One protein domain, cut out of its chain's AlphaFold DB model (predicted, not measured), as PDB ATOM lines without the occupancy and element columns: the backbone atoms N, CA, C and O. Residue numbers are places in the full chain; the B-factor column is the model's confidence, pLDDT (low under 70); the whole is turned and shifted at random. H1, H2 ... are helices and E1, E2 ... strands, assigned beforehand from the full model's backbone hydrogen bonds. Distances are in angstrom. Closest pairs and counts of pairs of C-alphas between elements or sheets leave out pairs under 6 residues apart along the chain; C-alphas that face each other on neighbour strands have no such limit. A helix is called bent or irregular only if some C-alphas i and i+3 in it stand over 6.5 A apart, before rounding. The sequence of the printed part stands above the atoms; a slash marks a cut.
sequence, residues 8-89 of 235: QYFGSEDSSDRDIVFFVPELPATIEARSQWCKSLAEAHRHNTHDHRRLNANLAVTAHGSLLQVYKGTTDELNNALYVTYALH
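What this domain is: This is residues 8 to 89 of the 235 residues of an uncharacterized protein of Taibaiella chishuiensis (UniProt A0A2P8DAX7). A strongly twisted sheet of four strands makes the middle layer of a small, rounded domain, with the long helix H1 crossing one face and the shorter H2 on the opposite face, where it reaches from E4 to E1, the two edge strands. The long strand E3 pairs with E2 and, farther along, with E4. The printed part has 82 residues, in the order E1, E2, H1, E3, E4, H2; the class is mixed, helices and strands. The mixed sheet runs E1, E2, E3, E4, with E2 and E3 parallel and the other pairs antiparallel. The whole is compact, with a radius of gyration of the C-alphas of 12.4 A and spans of 30 by 27 by 18 A.

Where its parts are: In the sheet, E1 is residues 8 to 10, 6.5 A long, from C-alpha 8 at (93.363, 114.090, 99.863). E2 is residues 18 to 23, 16.2 A; E3 is residues 55 to 63, 24.5 A; E4 is residues 66 to 70, 11.1 A. H1, residues 31 to 49, is 26.8 A long and begins with C-alpha 31 at (87.560, 111.719, 120.260). H2, residues 75 to 88, is 20.4 A long and ends with C-alpha 88 at (87.503, 118.288, 91.346); it is irregular, with C-alphas 84 and 87 7.6 A apart.

How they stand to each other: E2 and E3 are parallel at 31 degrees, with N 58 and O 20 2.9 A apart, within hydrogen-bond range. E1 and E2 form an antiparallel hairpin at 143 degrees, with N 21 and O 8 at 2.9 A. E3 and E4 form another at 124 degrees, with N 61 and O 69 at 2.9 A. E3 is staggered: residues 55 to 60 pair with E2, and 60 to 63 with E4. E2, H1 and E3 make a strand-helix-strand unit, two parallel neighbour strands with a helix between them in the chain, and its crossover is right-handed. H1 is on the sheet at a height of 8.1 A, over E3 and only just over E2, where 3 of its C-alphas fall; it runs across the strands, at 68 degrees to E3 on the local plane. The closest C-alphas of H1 and E3 are those of Cys 38 and Ala 57, 5.9 A apart. H2 is on the opposite face, at a height of 6.1 A; together they make three layers, helices on both faces of a sheet. H2 touches E1, the closest C-alphas being those of Phe 10 and Thr 85 at 5.4 A. It touches E4 too, the closest C-alphas being those of Leu 67 and Asn 79 at 5.7 A. In H1 every O i to N i+4 pair is within hydrogen-bond range, in H2 8 of 10. H1 and H2 are apart.

The domain as a whole: The two C-alphas farthest apart, those of Asp 14 and Ala 29, are 34.1 A from each other. The printed part has no cut and no long link. The mean pLDDT of the printed part is 93.5, and no printed residue is under 70.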
ATOM      1  N   GLN A   8      94.184 113.880 101.046       97.25
ATOM      2  CA  GLN A   8      93.363 114.090  99.863       97.25
ATOM      3  C   GLN A   8      92.327 115.185 100.108       97.25
ATOM      4  O   GLN A   8      91.651 115.209 101.142       97.25
ATOM      5  N   TYR A   9      92.189 116.076  99.130       96.19
ATOM      6  CA  TYR A   9      91.119 117.066  99.086       96.19
ATOM      7  C   TYR A   9      89.851 116.474  98.482       96.19
ATOM      8  O   TYR A   9      89.919 115.616  97.600       96.19
ATOM      9  N   PHE A  10      88.691 116.919  98.955       96.50
ATOM     10  CA  PHE A  10      87.406 116.398  98.498       96.50
ATOM     11  C   PHE A  10      86.287 117.430  98.647       96.50
ATOM     12  O   PHE A  10      86.490 118.531  99.153       96.50
ATOM     13  N   GLY A  11      85.086 117.075  98.190       93.12
ATOM     14  CA  GLY A  11      83.907 117.926  98.299       93.12
ATOM     15  C   GLY A  11      83.760 118.888  97.124       93.12
ATOM     16  O   GLY A  11      84.166 118.585  96.003       93.12
ATOM     17  N   SER A  12      83.107 120.026  97.365       89.81
ATOM     18  CA  SER A  12      82.771 120.977  96.295       89.81
ATOM     19  C   SER A  12      83.963 121.877  95.959       89.81
ATOM     20  O   SER A  12      84.560 122.459  96.860       89.81
ATOM     21  N   GLU A  13      84.260 122.035  94.670       84.62
ATOM     22  CA  GLU A  13      85.303 122.938  94.146       84.62
ATOM     23  C   GLU A  13      85.029 124.424  94.450       84.62
ATOM     24  O   GLU A  13      85.952 125.210  94.638       84.62
ATOM     25  N   ASP A  14      83.751 124.797  94.571       83.06
ATOM     26  CA  ASP A  14      83.259 126.160  94.801       83.06
ATOM     27  C   ASP A  14      83.063 126.488  96.299       83.06
ATOM     28  O   ASP A  14      82.285 127.373  96.675       83.06
ATOM     29  N   SER A  15      83.679 125.711  97.193       83.62
ATOM     30  CA  SER A  15      83.556 125.916  98.635       83.62
ATOM     31  C   SER A  15      84.547 126.970  99.141       83.62
ATOM     32  O   SER A  15      85.711 127.000  98.748       83.62
ATOM     33  N   SER A  16      84.087 127.829 100.058       82.62
ATOM     34  CA  SER A  16      84.948 128.794 100.761       82.62
ATOM     35  C   SER A  16      85.939 128.103 101.702       82.62
ATOM     36  O   SER A  16      87.059 128.572 101.889       82.62
ATOM     37  N   ASP A  17      85.508 126.981 102.282       86.88
ATOM     38  CA  ASP A  17      86.320 126.102 103.118       86.88
ATOM     39  C   ASP A  17      86.800 124.921 102.269       86.88
ATOM     40  O   ASP A  17      86.073 124.462 101.385       86.88
ATOM     41  N   ARG A  18      87.990 124.398 102.558       89.69
ATOM     42  CA  ARG A  18      88.545 123.241 101.850       89.69
ATOM     43  C   ARG A  18      88.464 122.004 102.735       89.69
ATOM     44  O   ARG A  18      89.041 121.979 103.824       89.69
ATOM     45  N   ASP A  19      87.741 120.990 102.279       94.94
ATOM     46  CA  ASP A  19      87.657 119.713 102.976       94.94
ATOM     47  C   ASP A  19      88.890 118.854 102.642       94.94
ATOM     48  O   ASP A  19      89.280 118.714 101.480       94.94
ATOM     49  N   ILE A  20      89.526 118.303 103.677       96.25
ATOM     50  CA  ILE A  20      90.753 117.502 103.564       96.25
ATOM     51  C   ILE A  20      90.685 116.293 104.498       96.25
ATOM     52  O   ILE A  20      90.252 116.400 105.647       96.25
ATOM     53  N   VAL A  21      91.124 115.131 104.018       98.19
ATOM     54  CA  VAL A  21      91.325 113.934 104.843       98.19
ATOM     55  C   VAL A  21      92.810 113.639 104.922       98.19
ATOM     56  O   VAL A  21      93.465 113.548 103.889       98.19
ATOM     57  N   PHE A  22      93.321 113.462 106.137       97.75
ATOM     58  CA  PHE A  22      94.655 112.918 106.373       97.75
ATOM     59  C   PHE A  22      94.557 111.415 106.612       97.75
ATOM     60  O   PHE A  22      93.743 110.961 107.426       97.75
ATOM     61  N   PHE A  23      95.391 110.654 105.910       97.75
ATOM     62  CA  PHE A  23      95.452 109.208 106.039       97.75
ATOM     63  C   PHE A  23      96.502 108.831 107.075       97.75
ATOM     64  O   PHE A  23      97.687 109.129 106.925       97.75
ATOM     65  N   VAL A  24      96.038 108.208 108.153       96.62
ATOM     66  CA  VAL A  24      96.848 107.831 109.311       96.62
ATOM     67  C   VAL A  24      96.863 106.309 109.456       96.62
ATOM     68  O   VAL A  24      95.903 105.654 109.042       96.62
ATOM     69  N   PRO A  25      97.933 105.724 110.025       95.00
ATOM     70  CA  PRO A  25      98.015 104.275 110.210       95.00
ATOM     71  C   PRO A  25      96.923 103.751 111.150       95.00
ATOM     72  O   PRO A  25      96.360 102.686 110.916       95.00
ATOM     73  N   GLU A  26      96.584 104.527 112.178       96.12
ATOM     74  CA  GLU A  26      95.526 104.224 113.135       96.12
ATOM     75  C   GLU A  26      94.885 105.513 113.659       96.12
ATOM     76  O   GLU A  26      95.513 106.578 113.693       96.12
ATOM     77  N   LEU A  27      93.617 105.433 114.070       96.69
ATOM     78  CA  LEU A  27      92.969 106.540 114.765       96.69
ATOM     79  C   LEU A  27      93.334 106.502 116.256       96.69
ATOM     80  O   LEU A  27      93.245 105.437 116.865       96.69
ATOM     81  N   PRO A  28      93.605 107.657 116.894       96.06
ATOM     82  CA  PRO A  28      93.721 107.723 118.345       96.06
ATOM     83  C   PRO A  28      92.494 107.137 119.047       96.06
ATOM     84  O   PRO A  28      91.372 107.215 118.534       96.06
ATOM     85  N   ALA A  29      92.679 106.604 120.252       94.44
ATOM     86  CA  ALA A  29      91.598 105.959 120.996       94.44
ATOM     87  C   ALA A  29      90.442 106.919 121.337       94.44
ATOM     88  O   ALA A  29      89.279 106.525 121.273       94.44
ATOM     89  N   THR A  30      90.738 108.186 121.653       96.19
ATOM     90  CA  THR A  30      89.736 109.162 122.117       96.19
ATOM     91  C   THR A  30      89.332 110.170 121.041       96.19
ATOM     92  O   THR A  30      90.102 110.514 120.138       96.19
ATOM     93  N   ILE A  31      88.103 110.682 121.151       94.38
ATOM     94  CA  ILE A  31      87.560 111.719 120.260       94.38
ATOM     95  C   ILE A  31      88.361 113.019 120.400       94.38
ATOM     96  O   ILE A  31      88.597 113.714 119.409       94.38
ATOM     97  N   GLU A  32      88.806 113.337 121.612       96.31
ATOM     98  CA  GLU A  32      89.602 114.516 121.941       96.31
ATOM     99  C   GLU A  32      90.969 114.457 121.259       96.31
ATOM    100  O   GLU A  32      91.354 115.420 120.596       96.31
ATOM    101  N   ALA A  33      91.659 113.314 121.340       96.94
ATOM    102  CA  ALA A  33      92.953 113.124 120.691       96.94
ATOM    103  C   ALA A  33      92.827 113.192 119.162       96.94
ATOM    104  O   ALA A  33      93.613 113.876 118.506       96.94
ATOM    105  N   ARG A  34      91.782 112.575 118.588       97.25
ATOM    106  CA  ARG A  34      91.465 112.713 117.154       97.25
ATOM    107  C   ARG A  34      91.248 114.177 116.767       97.25
ATOM    108  O   ARG A  34      91.791 114.633 115.765       97.25
ATOM    109  N   SER A  35      90.478 114.923 117.562       96.06
ATOM    110  CA  SER A  35      90.186 116.346 117.333       96.06
ATOM    111  C   SER A  35      91.446 117.207 117.359       96.06
ATOM    112  O   SER A  35      91.648 118.032 116.467       96.06
ATOM    113  N   GLN A  36      92.298 117.014 118.369       96.19
ATOM    114  CA  GLN A  36      93.557 117.740 118.522       96.19
ATOM    115  C   GLN A  36      94.507 117.439 117.364       96.19
ATOM    116  O   GLN A  36      94.970 118.370 116.713       96.19
ATOM    117  N   TRP A  37      94.706 116.163 117.029       96.19
ATOM    118  CA  TRP A  37      95.606 115.784 115.944       96.19
ATOM    119  C   TRP A  37      95.136 116.317 114.590       96.19
ATOM    120  O   TRP A  37      95.908 116.910 113.841       96.19
ATOM    121  N   CYS A  38      93.837 116.204 114.313       94.88
ATOM    122  CA  CYS A  38      93.211 116.760 113.120       94.88
ATOM    123  C   CYS A  38      93.476 118.276 112.970       94.88
ATOM    124  O   CYS A  38      93.764 118.745 111.868       94.88
ATOM    125  N   LYS A  39      93.434 119.039 114.075       94.25
ATOM    126  CA  LYS A  39      93.775 120.472 114.086       94.25
ATOM    127  C   LYS A  39      95.260 120.712 113.834       94.25
ATOM    128  O   LYS A  39      95.580 121.541 112.989       94.25
ATOM    129  N   SER A  40      96.140 119.977 114.514       93.94
ATOM    130  CA  SER A  40      97.592 120.109 114.347       93.94
ATOM    131  C   SER A  40      98.035 119.811 112.913       93.94
ATOM    132  O   SER A  40      98.832 120.557 112.354       93.94
ATOM    133  N   LEU A  41      97.467 118.781 112.274       94.38
ATOM    134  CA  LEU A  41      97.745 118.471 110.867       94.38
ATOM    135  C   LEU A  41      97.239 119.564 109.927       94.38
ATOM    136  O   LEU A  41      97.959 119.974 109.021       94.38
ATOM    137  N   ALA A  42      96.028 120.077 110.150       93.19
ATOM    138  CA  ALA A  42      95.493 121.180 109.357       93.19
ATOM    139  C   ALA A  42      96.327 122.466 109.500       93.19
ATOM    140  O   ALA A  42      96.481 123.220 108.542       93.19
ATOM    141  N   GLU A  43      96.859 122.742 110.688       91.19
ATOM    142  CA  GLU A  43      97.742 123.880 110.937       91.19
ATOM    143  C   GLU A  43      99.087 123.720 110.229       91.19
ATOM    144  O   GLU A  43      99.434 124.574 109.414       91.19
ATOM    145  N   ALA A  44      99.774 122.593 110.434       90.81
ATOM    146  CA  ALA A  44     101.021 122.277 109.740       90.81
ATOM    147  C   ALA A  44     100.856 122.325 108.209       90.81
ATOM    148  O   ALA A  44     101.685 122.889 107.498       90.81
ATOM    149  N   HIS A  45      99.740 121.804 107.693       91.38
ATOM    150  CA  HIS A  45      99.431 121.824 106.266       91.38
ATOM    151  C   HIS A  45      99.265 123.241 105.701       91.38
ATOM    152  O   HIS A  45      99.785 123.545 104.626       91.38
ATOM    153  N   ARG A  46      98.570 124.133 106.423       88.19
ATOM    154  CA  ARG A  46      98.412 125.541 106.012       88.19
ATOM    155  C   ARG A  46      99.746 126.279 105.980       88.19
ATOM    156  O   ARG A  46      99.983 127.027 105.036       88.19
ATOM    157  N   HIS A  47     100.616 126.039 106.962       84.94
ATOM    158  CA  HIS A  47     101.958 126.626 106.975       84.94
ATOM    159  C   HIS A  47     102.781 126.223 105.745       84.94
ATOM    160  O   HIS A  47     103.519 127.045 105.214       84.94
ATOM    161  N   ASN A  48     102.601 124.997 105.248       84.62
ATOM    162  CA  ASN A  48     103.371 124.481 104.117       84.62
ATOM    163  C   ASN A  48     102.803 124.872 102.742       84.62
ATOM    164  O   ASN A  48     103.561 125.016 101.787       84.62
ATOM    165  N   THR A  49     101.483 125.046 102.609       79.75
ATOM    166  CA  THR A  49     100.828 125.204 101.292       79.75
ATOM    167  C   THR A  49     100.495 126.638 100.897       79.75
ATOM    168  O   THR A  49     100.040 126.851  99.777       79.75
ATOM    169  N   HIS A  50     100.710 127.621 101.781       72.25
ATOM    170  CA  HIS A  50     100.320 129.027 101.564       72.25
ATOM    171  C   HIS A  50      98.817 129.197 101.217       72.25
ATOM    172  O   HIS A  50      98.381 130.271 100.805       72.25
ATOM    173  N   ASP A  51      97.995 128.153 101.402       74.94
ATOM    174  CA  ASP A  51      96.546 128.192 101.219       74.94
ATOM    175  C   ASP A  51      95.916 128.794 102.479       74.94
ATOM    176  O   ASP A  51      95.865 128.172 103.546       74.94
ATOM    177  N   HIS A  52      95.446 130.035 102.360       79.38
ATOM    178  CA  HIS A  52      94.831 130.773 103.461       79.38
ATOM    179  C   HIS A  52      93.375 130.368 103.733       79.38
ATOM    180  O   HIS A  52      92.766 130.881 104.678       79.38
ATOM    181  N   ARG A  53      92.788 129.456 102.941       83.44
ATOM    182  CA  ARG A  53      91.429 128.971 103.199       83.44
ATOM    183  C   ARG A  53      91.367 128.197 104.508       83.44
ATOM    184  O   ARG A  53      92.308 127.532 104.949       83.44
ATOM    185  N   ARG A  54      90.194 128.242 105.136       87.56
ATOM    186  CA  ARG A  54      89.912 127.403 106.295       87.56
ATOM    187  C   ARG A  54      89.879 125.941 105.851       87.56
ATOM    188  O   ARG A  54      89.119 125.582 104.956       87.56
ATOM    189  N   LEU A  55      90.665 125.099 106.517       91.25
ATOM    190  CA  LEU A  55      90.634 123.656 106.299       91.25
ATOM    191  C   LEU A  55      89.626 122.998 107.238       91.25
ATOM    192  O   LEU A  55      89.706 123.149 108.462       91.25
ATOM    193  N   ASN A  56      88.702 122.232 106.669       92.62
ATOM    194  CA  ASN A  56      87.870 121.306 107.417       92.62
ATOM    195  C   ASN A  56      88.492 119.911 107.336       92.62
ATOM    196  O   ASN A  56      88.238 119.136 106.415       92.62
ATOM    197  N   ALA A  57      89.366 119.626 108.297       95.44
ATOM    198  CA  ALA A  57      90.123 118.388 108.311       95.44
ATOM    199  C   ALA A  57      89.331 117.206 108.891       95.44
ATOM    200  O   ALA A  57      88.467 117.356 109.770       95.44
ATOM    201  N   ASN A  58      89.696 116.012 108.434       97.69
ATOM    202  CA  ASN A  58      89.273 114.723 108.962       97.69
ATOM    203  C   ASN A  58      90.471 113.758 109.022       97.69
ATOM    204  O   ASN A  58      91.510 114.016 108.417       97.69
ATOM    205  N   LEU A  59      90.318 112.654 109.752       98.06
ATOM    206  CA  LEU A  59      91.290 111.563 109.816       98.06
ATOM    207  C   LEU A  59      90.635 110.292 109.290       98.06
ATOM    208  O   LEU A  59      89.468 110.033 109.605       98.06
ATOM    209  N   ALA A  60      91.386 109.496 108.540       98.19
ATOM    210  CA  ALA A  60      90.922 108.193 108.102       98.19
ATOM    211  C   ALA A  60      92.051 107.164 108.057       98.19
ATOM    212  O   ALA A  60      93.209 107.501 107.825       98.19
ATOM    213  N   VAL A  61      91.678 105.903 108.251       97.81
ATOM    214  CA  VAL A  61      92.540 104.736 108.044       97.81
ATOM    215  C   VAL A  61      92.069 104.050 106.774       97.81
ATOM    216  O   VAL A  61      90.865 103.849 106.592       97.81
ATOM    217  N   THR A  62      93.000 103.687 105.897       96.94
ATOM    218  CA  THR A  62      92.693 103.052 104.608       96.94
ATOM    219  C   THR A  62      93.359 101.698 104.490       96.94
ATOM    220  O   THR A  62      94.512 101.549 104.885       96.94
ATOM    221  N   ALA A  63      92.684 100.752 103.851       95.19
ATOM    222  CA  ALA A  63      93.295  99.511 103.400       95.19
ATOM    223  C   ALA A  63      92.689  99.090 102.064       95.19
ATOM    224  O   ALA A  63      91.497  99.274 101.824       95.19
ATOM    225  N   HIS A  64      93.524  98.527 101.188       93.88
ATOM    226  CA  HIS A  64      93.099  97.960  99.903       93.88
ATOM    227  C   HIS A  64      92.238  98.906  99.043       93.88
ATOM    228  O   HIS A  64      91.304  98.478  98.369       93.88
ATOM    229  N   GLY A  65      92.545 100.206  99.060       95.62
ATOM    230  CA  GLY A  65      91.822 101.192  98.255       95.62
ATOM    231  C   GLY A  65      90.442 101.582  98.794       95.62
ATOM    232  O   GLY A  65      89.651 102.137  98.033       95.62
ATOM    233  N   SER A  66      90.147 101.302 100.067       97.50
ATOM    234  CA  SER A  66      88.912 101.707 100.747       97.50
ATOM    235  C   SER A  66      89.190 102.225 102.157       97.50
ATOM    236  O   SER A  66      90.205 101.892 102.775       97.50
ATOM    237  N   LEU A  67      88.268 103.020 102.696       97.81
ATOM    238  CA  LEU A  67      88.309 103.417 104.102       97.81
ATOM    239  C   LEU A  67      87.953 102.243 105.021       97.81
ATOM    240  O   LEU A  67      86.973 101.541 104.788       97.81
ATOM    241  N   LEU A  68      88.718 102.088 106.101       97.00
ATOM    242  CA  LEU A  68      88.410 101.190 107.215       97.00
ATOM    243  C   LEU A  68      87.743 101.942 108.368       97.00
ATOM    244  O   LEU A  68      86.736 101.499 108.916       97.00
ATOM    245  N   GLN A  69      88.305 103.092 108.740       96.81
ATOM    246  CA  GLN A  69      87.841 103.902 109.864       96.81
ATOM    247  C   GLN A  69      87.918 105.383 109.523       96.81
ATOM    248  O   GLN A  69      88.809 105.816 108.790       96.81
ATOM    249  N   VAL A  70      87.006 106.162 110.099       97.38
ATOM    250  CA  VAL A  70      86.950 107.617 109.938       97.38
ATOM    251  C   VAL A  70      86.730 108.290 111.281       97.38
ATOM    252  O   VAL A  70      86.042 107.758 112.151       97.38
ATOM    253  N   TYR A  71      87.307 109.477 111.464       96.81
ATOM    254  CA  TYR A  71      87.048 110.270 112.661       96.81
ATOM    255  C   TYR A  71      85.671 110.954 112.608       96.81
ATOM    256  O   TYR A  71      84.911 110.868 113.570       96.81
ATOM    257  N   LYS A  72      85.336 111.626 111.501       93.50
ATOM    258  CA  LYS A  72      84.041 112.301 111.303       93.50
ATOM    259  C   LYS A  72      83.283 111.697 110.125       93.50
ATOM    260  O   LYS A  72      83.878 111.438 109.081       93.50
ATOM    261  N   GLY A  73      81.961 111.601 110.259       92.88
ATOM    262  CA  GLY A  73      81.083 111.058 109.221       92.88
ATOM    263  C   GLY A  73      81.014 109.532 109.261       92.88
ATOM    264  O   GLY A  73      81.361 108.924 110.268       92.88
ATOM    265  N   THR A  74      80.541 108.925 108.175       95.31
ATOM    266  CA  THR A  74      80.499 107.464 108.026       95.31
ATOM    267  C   THR A  74      81.538 107.012 107.010       95.31
ATOM    268  O   THR A  74      81.856 107.744 106.068       95.31
ATOM    269  N   THR A  75      82.074 105.808 107.211       97.12
ATOM    270  CA  THR A  75      83.117 105.235 106.356       97.12
ATOM    271  C   THR A  75      82.684 105.196 104.892       97.12
ATOM    272  O   THR A  75      83.423 105.643 104.024       97.12
ATOM    273  N   ASP A  76      81.463 104.745 104.616       97.69
ATOM    274  CA  ASP A  76      80.898 104.653 103.271       97.69
ATOM    275  C   ASP A  76      80.650 106.028 102.618       97.69
ATOM    276  O   ASP A  76      80.946 106.202 101.436       97.69
ATOM    277  N   GLU A  77      80.187 107.033 103.376       97.50
ATOM    278  CA  GLU A  77      79.959 108.385 102.837       97.50
ATOM    279  C   GLU A  77      81.273 109.043 102.441       97.50
ATOM    280  O   GLU A  77      81.403 109.552 101.327       97.50
ATOM    281  N   LEU A  78      82.245 109.032 103.357       97.94
ATOM    282  CA  LEU A  78      83.525 109.688 103.134       97.94
ATOM    283  C   LEU A  78      84.329 108.967 102.052       97.94
ATOM    284  O   LEU A  78      84.932 109.631 101.215       97.94
ATOM    285  N   ASN A  79      84.301 107.632 102.030       98.62
ATOM    286  CA  ASN A  79      84.956 106.838 100.997       98.62
ATOM    287  C   ASN A  79      84.447 107.234  99.610       98.62
ATOM    288  O   ASN A  79      85.230 107.574  98.724       98.62
ATOM    289  N   ASN A  80      83.127 107.235  99.422       98.38
ATOM    290  CA  ASN A  80      82.565 107.516  98.110       98.38
ATOM    291  C   ASN A  80      82.699 108.999  97.744       98.38
ATOM    292  O   ASN A  80      82.932 109.310  96.577       98.38
ATOM    293  N   ALA A  81      82.639 109.911  98.721       97.75
ATOM    294  CA  ALA A  81      82.929 111.324  98.498       97.75
ATOM    295  C   ALA A  81      84.372 111.530  98.014       97.75
ATOM    296  O   ALA A  81      84.579 112.214  97.011       97.75
ATOM    297  N   LEU A  82      85.356 110.907  98.674       98.12
ATOM    298  CA  LEU A  82      86.762 110.927  98.262       98.12
ATOM    299  C   LEU A  82      86.925 110.381  96.841       98.12
ATOM    300  O   LEU A  82      87.561 111.030  96.018       98.12
ATOM    301  N   TYR A  83      86.306 109.239  96.535       98.19
ATOM    302  CA  TYR A  83      86.367 108.627  95.208       98.19
ATOM    303  C   TYR A  83      85.775 109.534  94.115       98.19
ATOM    304  O   TYR A  83      86.414 109.799  93.103       98.19
ATOM    305  N   VAL A  84      84.556 110.040  94.322       97.56
ATOM    306  CA  VAL A  84      83.802 110.771  93.291       97.56
ATOM    307  C   VAL A  84      84.309 112.196  93.090       97.56
ATOM    308  O   VAL A  84      84.210 112.723  91.986       97.56
ATOM    309  N   THR A  85      84.822 112.839  94.139       97.31
ATOM    310  CA  THR A  85      85.228 114.254  94.071       97.31
ATOM    311  C   THR A  85      86.730 114.461  93.907       97.31
ATOM    312  O   THR A  85      87.153 115.605  93.805       97.31
ATOM    313  N   TYR A  86      87.536 113.393  93.826       97.12
ATOM    314  CA  TYR A  86      88.997 113.487  93.718       97.12
ATOM    315  C   TYR A  86      89.458 114.430  92.599       97.12
ATOM    316  O   TYR A  86      90.262 115.326  92.848       97.12
ATOM    317  N   ALA A  87      88.889 114.263  91.400       96.19
ATOM    318  CA  ALA A  87      89.243 115.022  90.201       96.19
ATOM    319  C   ALA A  87      88.771 116.489  90.215       96.19
ATOM    320  O   ALA A  87      89.150 117.250  89.332       96.19
ATOM    321  N   LEU A  88      87.957 116.896  91.198       95.00
ATOM    322  CA  LEU A  88      87.503 118.288  91.346       95.00
ATOM    323  C   LEU A  88      88.551 119.183  92.022       95.00
ATOM    324  O   LEU A  88      88.345 120.385  92.170       95.00
ATOM    325  N   HIS A  89      89.662 118.604  92.481       93.19
ATOM    326  CA  HIS A  89      90.710 119.314  93.204       93.19
ATOM    327  C   HIS A  89      92.070 118.983  92.606       93.19
ATOM    328  O   HIS A  89      92.306 117.868  92.148       93.19
TER     329      HIS A  89